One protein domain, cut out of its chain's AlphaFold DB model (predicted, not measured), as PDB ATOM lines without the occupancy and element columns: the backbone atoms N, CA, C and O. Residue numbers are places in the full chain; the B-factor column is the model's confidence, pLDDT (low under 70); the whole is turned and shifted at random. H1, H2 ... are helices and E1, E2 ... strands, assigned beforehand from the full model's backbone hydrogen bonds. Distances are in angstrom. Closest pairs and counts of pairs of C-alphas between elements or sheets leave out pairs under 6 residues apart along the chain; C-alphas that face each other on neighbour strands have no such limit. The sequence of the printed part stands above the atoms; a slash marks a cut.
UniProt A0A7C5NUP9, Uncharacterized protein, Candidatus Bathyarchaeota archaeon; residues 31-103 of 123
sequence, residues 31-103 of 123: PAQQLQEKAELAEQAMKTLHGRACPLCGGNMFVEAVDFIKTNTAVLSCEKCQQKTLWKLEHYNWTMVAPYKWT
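Overview. This is residues 31 to 103 of the 123 residues of an uncharacterized protein of Candidatus Bathyarchaeota archaeon (UniProt A0A7C5NUP9). A strongly twisted, curled sheet of four strands, E1 to E4, has one long helix, H1, slanting over one face, while its other face is bare. Residues 31 to 37 of H1 stick out from this body at one end of the long axis, and the link of residues 50 to 60 loops out at the other end. The printed part has 73 residues, with one named helix and then four named strands, in the order H1 E1 E2 E3 E4; the class is mixed, helices and strands. The sheet runs E1 - E2 - E3 - E4, all antiparallel, a meander, each strand the antiparallel neighbour of the one before. The whole is compact, with a radius of gyration of the C-alphas of 12.6 A, yet elongated, spanning 40 by 22 by 20 A.

Arrangement. Start at H1, residues 31 to 49, where every O i to N i+4 pair is within hydrogen-bond range. After a long link comes E1, residues 61 to 67, an edge strand; the closest C-alphas of the two are those of Met 46 and Val 63, 6.3 A apart. Next is E2, residues 73 to 78, which forms a hairpin with E1: look for N 64 and O 75, 2.8 A apart. E3, residues 84 to 90, forms a hairpin with E2, where N 76 and O 85 are 2.9 A apart. E4, residues 93 to 99, is the other edge strand and forms a hairpin with E3, where N 88 and O 95 are 2.8 A apart. E1 and E4 are apart. H1 is on the sheet at a height of 10.9 A; it is over E2 and, only just, over E1, where 3 of its C-alphas fall. On the local plane H1 stands at 40 degrees to E2, slantwise to the strands. Its last residue comes near the far edge too: the closest C-alphas of H1 and E4 are those of Leu 49 and Trp 94, 7.8 A apart.

Along the chain. Find C-alpha 31 at (-32.913, 35.794, 21.890); from there H1 runs 26.6 A to C-alpha 49 at (-39.765, 14.762, 7.113). E1 measures 17.3 A from first to last C-alpha, E2 16.6 A and E3 19.3 A. E4 measures 17.6 A and ends at C-alpha 99, at (-40.407, 20.076, -6.547).

Size, cuts and confidence. The two C-alphas farthest apart, those of Pro 31 and Cys 57, are 41.1 A from each other. The printed part has no cut; the link from H1 to E1, 11 residues, is long, and the three links between strands are tight. Mean pLDDT of the printed part is 80.6; look for values under 70 at residues 31 to 32, 34, 69 to 70 and 99 to 103.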
ATOM      1  N   PRO A  31     -33.334  36.403  23.153       65.81
ATOM      2  CA  PRO A  31     -32.913  35.794  21.890       65.81
ATOM      3  C   PRO A  31     -32.463  34.336  22.057       65.81
ATOM      4  O   PRO A  31     -32.708  33.512  21.182       65.81
ATOM      5  N   ALA A  32     -31.888  33.989  23.212       69.31
ATOM      6  CA  ALA A  32     -31.509  32.618  23.547       69.31
ATOM      7  C   ALA A  32     -32.713  31.657  23.612       69.31
ATOM      8  O   ALA A  32     -32.654  30.569  23.047       69.31
ATOM      9  N   GLN A  33     -33.827  32.073  24.227       71.75
ATOM     10  CA  GLN A  33     -35.046  31.257  24.276       71.75
ATOM     11  C   GLN A  33     -35.677  31.103  22.891       71.75
ATOM     12  O   GLN A  33     -36.133  30.021  22.539       71.75
ATOM     13  N   GLN A  34     -35.647  32.155  22.065       67.75
ATOM     14  CA  GLN A  34     -36.152  32.066  20.692       67.75
ATOM     15  C   GLN A  34     -35.334  31.101  19.825       67.75
ATOM     16  O   GLN A  34     -35.893  30.445  18.949       67.75
ATOM     17  N   LEU A  35     -34.018  31.018  20.037       71.94
ATOM     18  CA  LEU A  35     -33.160  30.067  19.329       71.94
ATOM     19  C   LEU A  35     -33.429  28.627  19.767       71.94
ATOM     20  O   LEU A  35     -33.480  27.743  18.916       71.94
ATOM     21  N   GLN A  36     -33.647  28.402  21.064       77.06
ATOM     22  CA  GLN A  36     -33.932  27.074  21.600       77.06
ATOM     23  C   GLN A  36     -35.281  26.535  21.105       77.06
ATOM     24  O   GLN A  36     -35.329  25.435  20.560       77.06
ATOM     25  N   GLU A  37     -36.346  27.343  21.163       74.38
ATOM     26  CA  GLU A  37     -37.665  26.969  20.623       74.38
ATOM     27  C   GLU A  37     -37.594  26.660  19.115       74.38
ATOM     28  O   GLU A  37     -38.228  25.728  18.621       74.38
ATOM     29  N   LYS A  38     -36.774  27.402  18.361       73.19
ATOM     30  CA  LYS A  38     -36.552  27.134  16.931       73.19
ATOM     31  C   LYS A  38     -35.753  25.859  16.680       73.19
ATOM     32  O   LYS A  38     -36.021  25.179  15.691       73.19
ATOM     33  N   ALA A  39     -34.784  25.540  17.534       75.50
ATOM     34  CA  ALA A  39     -34.004  24.312  17.426       75.50
ATOM     35  C   ALA A  39     -34.886  23.075  17.660       75.50
ATOM     36  O   ALA A  39     -34.831  22.133  16.873       75.50
ATOM     37  N   GLU A  40     -35.763  23.119  18.665       81.62
ATOM     38  CA  GLU A  40     -36.732  22.049  18.940       81.62
ATOM     39  C   GLU A  40     -37.700  21.842  17.764       81.62
ATOM     40  O   GLU A  40     -37.912  20.715  17.310       81.62
ATOM     41  N   LEU A  41     -38.223  22.934  17.195       77.75
ATOM     42  CA  LEU A  41     -39.070  22.874  15.998       77.75
ATOM     43  C   LEU A  41     -38.324  22.299  14.784       77.75
ATOM     44  O   LEU A  41     -38.905  21.537  14.007       77.75
ATOM     45  N   ALA A  42     -37.039  22.626  14.621       78.00
ATOM     46  CA  ALA A  42     -36.207  22.068  13.560       78.00
ATOM     47  C   ALA A  42     -35.988  20.565  13.732       78.00
ATOM     48  O   ALA A  42     -36.092  19.817  12.760       78.00
ATOM     49  N   GLU A  43     -35.737  20.107  14.955       83.50
ATOM     50  CA  GLU A  43     -35.573  18.687  15.254       83.50
ATOM     51  C   GLU A  43     -36.862  17.900  14.982       83.50
ATOM     52  O   GLU A  43     -36.833  16.843  14.347       83.50
ATOM     53  N   GLN A  44     -38.014  18.440  15.387       83.50
ATOM     54  CA  GLN A  44     -39.310  17.823  15.114       83.50
ATOM     55  C   GLN A  44     -39.613  17.774  13.609       83.50
ATOM     56  O   GLN A  44     -40.103  16.759  13.102       83.50
ATOM     57  N   ALA A  45     -39.289  18.842  12.876       81.38
ATOM     58  CA  ALA A  45     -39.413  18.875  11.423       81.38
ATOM     59  C   ALA A  45     -38.531  17.813  10.761       81.38
ATOM     60  O   ALA A  45     -39.021  17.057   9.924       81.38
ATOM     61  N   MET A  46     -37.269  17.698  11.185       83.69
ATOM     62  CA  MET A  46     -36.351  16.669  10.701       83.69
ATOM     63  C   MET A  46     -36.908  15.267  10.945       83.69
ATOM     64  O   MET A  46     -37.003  14.496   9.998       83.69
ATOM     65  N   LYS A  47     -37.376  14.959  12.161       85.06
ATOM     66  CA  LYS A  47     -37.987  13.656  12.485       85.06
ATOM     67  C   LYS A  47     -39.207  13.332  11.618       85.06
ATOM     68  O   LYS A  47     -39.373  12.191  11.206       85.06
ATOM     69  N   THR A  48     -40.046  14.325  11.331       85.06
ATOM     70  CA  THR A  48     -41.297  14.128  10.575       85.06
ATOM     71  C   THR A  48     -41.063  13.991   9.068       85.06
ATOM     72  O   THR A  48     -41.807  13.301   8.371       85.06
ATOM     73  N   LEU A  49     -40.058  14.691   8.544       83.81
ATOM     74  CA  LEU A  49     -39.765  14.762   7.113       83.81
ATOM     75  C   LEU A  49     -38.736  13.717   6.661       83.81
ATOM     76  O   LEU A  49     -38.698  13.374   5.478       83.81
ATOM     77  N   HIS A  50     -37.914  13.209   7.578       82.38
ATOM     78  CA  HIS A  50     -36.923  12.182   7.288       82.38
ATOM     79  C   HIS A  50     -37.590  10.884   6.815       82.38
ATOM     80  O   HIS A  50     -38.569  10.423   7.395       82.38
ATOM     81  N   GLY A  51     -37.067  10.296   5.737       77.25
ATOM     82  CA  GLY A  51     -37.600   9.047   5.186       77.25
ATOM     83  C   GLY A  51     -38.870   9.206   4.344       77.25
ATOM     84  O   GLY A  51     -39.423   8.207   3.888       77.25
ATOM     85  N   ARG A  52     -39.329  10.439   4.069       84.81
ATOM     86  CA  ARG A  52     -40.341  10.678   3.026       84.81
ATOM     87  C   ARG A  52     -39.830  10.136   1.688       84.81
ATOM     88  O   ARG A  52     -38.687  10.386   1.300       84.81
ATOM     89  N   ALA A  53     -40.694   9.418   0.976       86.31
ATOM     90  CA  ALA A  53     -40.384   8.920  -0.355       86.31
ATOM     91  C   ALA A  53     -40.361  10.069  -1.371       86.31
ATOM     92  O   ALA A  53     -41.242  10.933  -1.388       86.31
ATOM     93  N   CYS A  54     -39.363  10.050  -2.249       85.38
ATOM     94  CA  CYS A  54     -39.270  10.971  -3.366       85.38
ATOM     95  C   CYS A  54     -40.458  10.748  -4.313       85.38
ATOM     96  O   CYS A  54     -40.642   9.623  -4.783       85.38
ATOM     97  N   PRO A  55     -41.225  11.794  -4.664       82.88
ATOM     98  CA  PRO A  55     -42.390  11.654  -5.541       82.88
ATOM     99  C   PRO A  55     -42.032  11.208  -6.966       82.88
ATOM    100  O   PRO A  55     -42.914  10.803  -7.714       82.88
ATOM    101  N   LEU A  56     -40.756  11.299  -7.353       83.19
ATOM    102  CA  LEU A  56     -40.303  11.042  -8.719       83.19
ATOM    103  C   LEU A  56     -39.619   9.679  -8.869       83.19
ATOM    104  O   LEU A  56     -39.886   8.978  -9.838       83.19
ATOM    105  N   CYS A  57     -38.773   9.270  -7.918       84.25
ATOM    106  CA  CYS A  57     -38.059   7.987  -7.995       84.25
ATOM    107  C   CYS A  57     -38.347   7.017  -6.838       84.25
ATOM    108  O   CYS A  57     -37.749   5.943  -6.785       84.25
ATOM    109  N   GLY A  58     -39.185   7.400  -5.869       84.81
ATOM    110  CA  GLY A  58     -39.482   6.596  -4.678       84.81
ATOM    111  C   GLY A  58     -38.300   6.392  -3.721       84.81
ATOM    112  O   GLY A  58     -38.412   5.628  -2.769       84.81
ATOM    113  N   GLY A  59     -37.151   7.033  -3.961       87.12
ATOM    114  CA  GLY A  59     -35.987   6.974  -3.073       87.12
ATOM    115  C   GLY A  59     -36.199   7.741  -1.770       87.12
ATOM    116  O   GLY A  59     -37.038   8.637  -1.706       87.12
ATOM    117  N   ASN A  60     -35.398   7.432  -0.752       88.75
ATOM    118  CA  ASN A  60     -35.438   8.159   0.512       88.75
ATOM    119  C   ASN A  60     -34.986   9.609   0.312       88.75
ATOM    120  O   ASN A  60     -34.078   9.901  -0.480       88.75
ATOM    121  N   MET A  61     -35.654  10.517   1.015       88.88
ATOM    122  CA  MET A  61     -35.282  11.922   1.068       88.88
ATOM    123  C   MET A  61     -34.710  12.280   2.437       88.88
ATOM    124  O   MET A  61     -35.202  11.824   3.473       88.88
ATOM    125  N   PHE A  62     -33.702  13.147   2.428       88.81
ATOM    126  CA  PHE A  62     -33.127  13.761   3.620       88.81
ATOM    127  C   PHE A  62     -33.419  15.262   3.640       88.81
ATOM    128  O   PHE A  62     -33.654  15.882   2.601       88.81
ATOM    129  N   VAL A  63     -33.422  15.853   4.833       88.50
ATOM    130  CA  VAL A  63     -33.664  17.288   5.022       88.50
ATOM    131  C   VAL A  63     -32.348  18.037   4.821       88.50
ATOM    132  O   VAL A  63     -31.381  17.784   5.530       88.50
ATOM    133  N   GLU A  64     -32.303  18.938   3.843       85.94
ATOM    134  CA  GLU A  64     -31.118  19.747   3.527       85.94
ATOM    135  C   GLU A  64     -31.122  21.067   4.307       85.94
ATOM    136  O   GLU A  64     -30.089  21.501   4.810       85.94
ATOM    137  N   ALA A  65     -32.286  21.713   4.417       84.06
ATOM    138  CA  ALA A  65     -32.431  22.984   5.119       84.06
ATOM    139  C   ALA A  65     -33.854  23.171   5.657       84.06
ATOM    140  O   ALA A  65     -34.819  22.710   5.046       84.06
ATOM    141  N   VAL A  66     -33.986  23.905   6.764       84.81
ATOM    142  CA  VAL A  66     -35.277  24.310   7.334       84.81
ATOM    143  C   VAL A  66     -35.239  25.804   7.661       84.81
ATOM    144  O   VAL A  66     -34.327  26.268   8.340       84.81
ATOM    145  N   ASP A  67     -36.218  26.561   7.167       83.00
ATOM    146  CA  ASP A  67     -36.370  28.003   7.383       83.00
ATOM    147  C   ASP A  67     -37.710  28.296   8.076       83.00
ATOM    148  O   ASP A  67     -38.774  28.300   7.451       83.00
ATOM    149  N   PHE A  68     -37.640  28.579   9.378       77.50
ATOM    150  CA  PHE A  68     -38.769  29.040  10.200       77.50
ATOM    151  C   PHE A  68     -38.835  30.565  10.352       77.50
ATOM    152  O   PHE A  68     -39.678  31.083  11.077       77.50
ATOM    153  N   ILE A  69     -37.911  31.312   9.744       68.50
ATOM    154  CA  ILE A  69     -37.812  32.763   9.941       68.50
ATOM    155  C   ILE A  69     -38.783  33.484   9.013       68.50
ATOM    156  O   ILE A  69     -39.423  34.446   9.434       68.50
ATOM    157  N   LYS A  70     -38.886  33.040   7.757       68.50
ATOM    158  CA  LYS A  70     -39.703  33.736   6.753       68.50
ATOM    159  C   LYS A  70     -40.990  33.015   6.393       68.50
ATOM    160  O   LYS A  70     -42.023  33.660   6.263       68.50
ATOM    161  N   THR A  71     -40.924  31.707   6.149       72.12
ATOM    162  CA  THR A  71     -42.014  31.006   5.442       72.12
ATOM    163  C   THR A  71     -42.386  29.639   6.013       72.12
ATOM    164  O   THR A  71     -43.319  29.026   5.500       72.12
ATOM    165  N   ASN A  72     -41.728  29.182   7.088       84.94
ATOM    166  CA  ASN A  72     -41.922  27.849   7.675       84.94
ATOM    167  C   ASN A  72     -41.796  26.740   6.623       84.94
ATOM    168  O   ASN A  72     -42.688  25.907   6.449       84.94
ATOM    169  N   THR A  73     -40.688  26.764   5.885       87.38
ATOM    170  CA  THR A  73     -40.419  25.832   4.790       87.38
ATOM    171  C   THR A  73     -39.243  24.923   5.094       87.38
ATOM    172  O   THR A  73     -38.278  25.342   5.726       87.38
ATOM    173  N   ALA A  74     -39.280  23.704   4.571       88.38
ATOM    174  CA  ALA A  74     -38.178  22.761   4.589       88.38
ATOM    175  C   ALA A  74     -37.827  22.331   3.162       88.38
ATOM    176  O   ALA A  74     -38.704  22.072   2.337       88.38
ATOM    177  N   VAL A  75     -36.533  22.248   2.871       88.81
ATOM    178  CA  VAL A  75     -36.006  21.721   1.615       88.81
ATOM    179  C   VAL A  75     -35.513  20.309   1.878       88.81
ATOM    180  O   VAL A  75     -34.633  20.093   2.711       88.81
ATOM    181  N   LEU A  76     -36.087  19.351   1.162       89.62
ATOM    182  CA  LEU A  76     -35.653  17.960   1.166       89.62
ATOM    183  C   LEU A  76     -34.931  17.650  -0.139       89.62
ATOM    184  O   LEU A  76     -35.330  18.156  -1.184       89.62
ATOM    185  N   SER A  77     -33.933  16.775  -0.090       88.56
ATOM    186  CA  SER A  77     -33.200  16.283  -1.254       88.56
ATOM    187  C   SER A  77     -33.245  14.757  -1.299       88.56
ATOM    188  O   SER A  77     -33.179  14.092  -0.267       88.56
ATOM    189  N   CYS A  78     -33.408  14.188  -2.491       88.44
ATOM    190  CA  CYS A  78     -33.410  12.740  -2.675       88.44
ATOM    191  C   CYS A  78     -31.988  12.193  -2.832       88.44
ATOM    192  O   CYS A  78     -31.223  12.680  -3.661       88.44
ATOM    193  N   GLU A  79     -31.668  11.106  -2.132       87.56
ATOM    194  CA  GLU A  79     -30.357  10.446  -2.226       87.56
ATOM    195  C   GLU A  79     -30.097   9.824  -3.606       87.56
ATOM    196  O   GLU A  79     -28.967   9.817  -4.085       87.56
ATOM    197  N   LYS A  80     -31.147   9.320  -4.271       85.75
ATOM    198  CA  LYS A  80     -31.019   8.612  -5.556       85.75
ATOM    199  C   LYS A  80     -30.967   9.551  -6.758       85.75
ATOM    200  O   LYS A  80     -30.104   9.406  -7.614       85.75
ATOM    201  N   CYS A  81     -31.925  10.474  -6.860       85.31
ATOM    202  CA  CYS A  81     -32.083  11.330  -8.044       85.31
ATOM    203  C   CYS A  81     -31.619  12.778  -7.829       85.31
ATOM    204  O   CYS A  81     -31.719  13.580  -8.753       85.31
ATOM    205  N   GLN A  82     -31.156  13.124  -6.619       84.69
ATOM    206  CA  GLN A  82     -30.715  14.472  -6.224       84.69
ATOM    207  C   GLN A  82     -31.748  15.584  -6.451       84.69
ATOM    208  O   GLN A  82     -31.427  16.773  -6.407       84.69
ATOM    209  N   GLN A  83     -33.008  15.220  -6.684       85.19
ATOM    210  CA  GLN A  83     -34.070  16.195  -6.825       85.19
ATOM    211  C   GLN A  83     -34.449  16.743  -5.468       85.19
ATOM    212  O   GLN A  83     -34.572  16.014  -4.479       85.19
ATOM    213  N   LYS A  84     -34.675  18.049  -5.463       88.31
ATOM    214  CA  LYS A  84     -35.075  18.777  -4.278       88.31
ATOM    215  C   LYS A  84     -36.588  18.951  -4.277       88.31
ATOM    216  O   LYS A  84     -37.200  19.135  -5.326       88.31
ATOM    217  N   THR A  85     -37.201  18.933  -3.105       87.12
ATOM    218  CA  THR A  85     -38.627  19.224  -2.900       87.12
ATOM    219  C   THR A  85     -38.777  20.237  -1.784       87.12
ATOM    220  O   THR A  85     -38.062  20.169  -0.786       87.12
ATOM    221  N   LEU A  86     -39.706  21.167  -1.963       88.69
ATOM    222  CA  LEU A  86     -40.048  22.181  -0.986       88.69
ATOM    223  C   LEU A  86     -41.301  21.750  -0.241       88.69
ATOM    224  O   LEU A  86     -42.344  21.485  -0.843       88.69
ATOM    225  N   TRP A  87     -41.183  21.734   1.072       89.00
ATOM    226  CA  TRP A  87     -42.251  21.436   2.001       89.00
ATOM    227  C   TRP A  87     -42.556  22.684   2.802       89.00
ATOM    228  O   TRP A  87     -41.654  23.445   3.141       89.00
ATOM    229  N   LYS A  88     -43.826  22.906   3.099       89.88
ATOM    230  CA  LYS A  88     -44.291  24.022   3.910       89.88
ATOM    231  C   LYS A  88     -45.125  23.472   5.049       89.88
ATOM    232  O   LYS A  88     -45.862  22.505   4.877       89.88
ATOM    233  N   LEU A  89     -44.964  24.069   6.219       88.06
ATOM    234  CA  LEU A  89     -45.766  23.738   7.381       88.06
ATOM    235  C   LEU A  89     -47.049  24.575   7.353       88.06
ATOM    236  O   LEU A  89     -47.012  25.792   7.536       88.06
ATOM    237  N   GLU A  90     -48.185  23.918   7.135       85.88
ATOM    238  CA  GLU A  90     -49.518  24.522   7.137       85.88
ATOM    239  C   GLU A  90     -50.399  23.783   8.148       85.88
ATOM    240  O   GLU A  90     -50.532  22.565   8.091       85.88
ATOM    241  N   HIS A  91     -50.986  24.506   9.107       84.25
ATOM    242  CA  HIS A  91     -51.839  23.919  10.154       84.25
ATOM    243  C   HIS A  91     -51.210  22.702  10.870       84.25
ATOM    244  O   HIS A  91     -51.874  21.689  11.066       84.25
ATOM    245  N   TYR A  92     -49.926  22.792  11.241       79.31
ATOM    246  CA  TYR A  92     -49.143  21.703  11.856       79.31
ATOM    247  C   TYR A  92     -48.899  20.471  10.969       79.31
ATOM    248  O   TYR A  92     -48.301  19.500  11.426       79.31
ATOM    249  N   ASN A  93     -49.283  20.521   9.695       84.69
ATOM    250  CA  ASN A  93     -49.039  19.462   8.730       84.69
ATOM    251  C   ASN A  93     -48.035  19.914   7.670       84.69
ATOM    252  O   ASN A  93     -48.106  21.020   7.137       84.69
ATOM    253  N   TRP A  94     -47.088  19.036   7.352       86.94
ATOM    254  CA  TRP A  94     -46.131  19.274   6.278       86.94
ATOM    255  C   TRP A  94     -46.756  18.924   4.931       86.94
ATOM    256  O   TRP A  94     -47.008  17.751   4.638       86.94
ATOM    257  N   THR A  95     -46.969  19.944   4.104       87.50
ATOM    258  CA  THR A  95     -47.483  19.819   2.742       87.50
ATOM    259  C   THR A  95     -46.364  20.079   1.738       87.50
ATOM    260  O   THR A  95     -45.522  20.961   1.910       87.50
ATOM    261  N   MET A  96     -46.313  19.268   0.683       87.62
ATOM    262  CA  MET A  96     -45.357  19.466  -0.401       87.62
ATOM    263  C   MET A  96     -45.892  20.573  -1.309       87.62
ATOM    264  O   MET A  96     -46.961  20.420  -1.892       87.62
ATOM    265  N   VAL A  97     -45.163  21.681  -1.421       84.69
ATOM    266  CA  VAL A  97     -45.597  22.839  -2.218       84.69
ATOM    267  C   VAL A  97     -45.129  22.714  -3.659       84.69
ATOM    268  O   VAL A  97     -45.867  23.042  -4.583       84.69
ATOM    269  N   ALA A  98     -43.899  22.243  -3.867       72.69
ATOM    270  CA  ALA A  98     -43.352  22.045  -5.203       72.69
ATOM    271  C   ALA A  98     -42.123  21.125  -5.181       72.69
ATOM    272  O   ALA A  98     -41.387  21.115  -4.189       72.69
ATOM    273  N   PRO A  99     -41.796  20.434  -6.287       67.75
ATOM    274  CA  PRO A  99     -40.407  20.076  -6.547       67.75
ATOM    275  C   PRO A  99     -39.583  21.374  -6.572       67.75
ATOM    276  O   PRO A  99     -39.873  22.313  -7.316       67.75
ATOM    277  N   TYR A 100     -38.587  21.470  -5.696       59.16
ATOM    278  CA  TYR A 100     -37.751  22.649  -5.503       59.16
ATOM    279  C   TYR A 100     -36.825  22.790  -6.719       59.16
ATOM    280  O   TYR A 100     -35.712  22.275  -6.754       59.16
ATOM    281  N   LYS A 101     -37.351  23.508  -7.720       47.38
ATOM    282  CA  LYS A 101     -36.736  23.967  -8.973       47.38
ATOM    283  C   LYS A 101     -36.429  22.894 -10.028       47.38
ATOM    284  O   LYS A 101     -35.324  22.376 -10.112       47.38
ATOM    285  N   TRP A 102     -37.340  22.787 -10.996       45.16
ATOM    286  CA  TRP A 102     -36.967  22.745 -12.417       45.16
ATOM    287  C   TRP A 102     -37.021  24.177 -12.977       45.16
ATOM    288  O   TRP A 102     -37.777  24.481 -13.889       45.16
ATOM    289  N   THR A 103     -36.287  25.123 -12.384       47.16
ATOM    290  CA  THR A 103     -35.997  26.365 -13.113       47.16
ATOM    291  C   THR A 103     -34.863  26.018 -14.068       47.16
ATOM    292  O   THR A 103     -33.748  25.821 -13.563       47.16
TER     293      THR A 103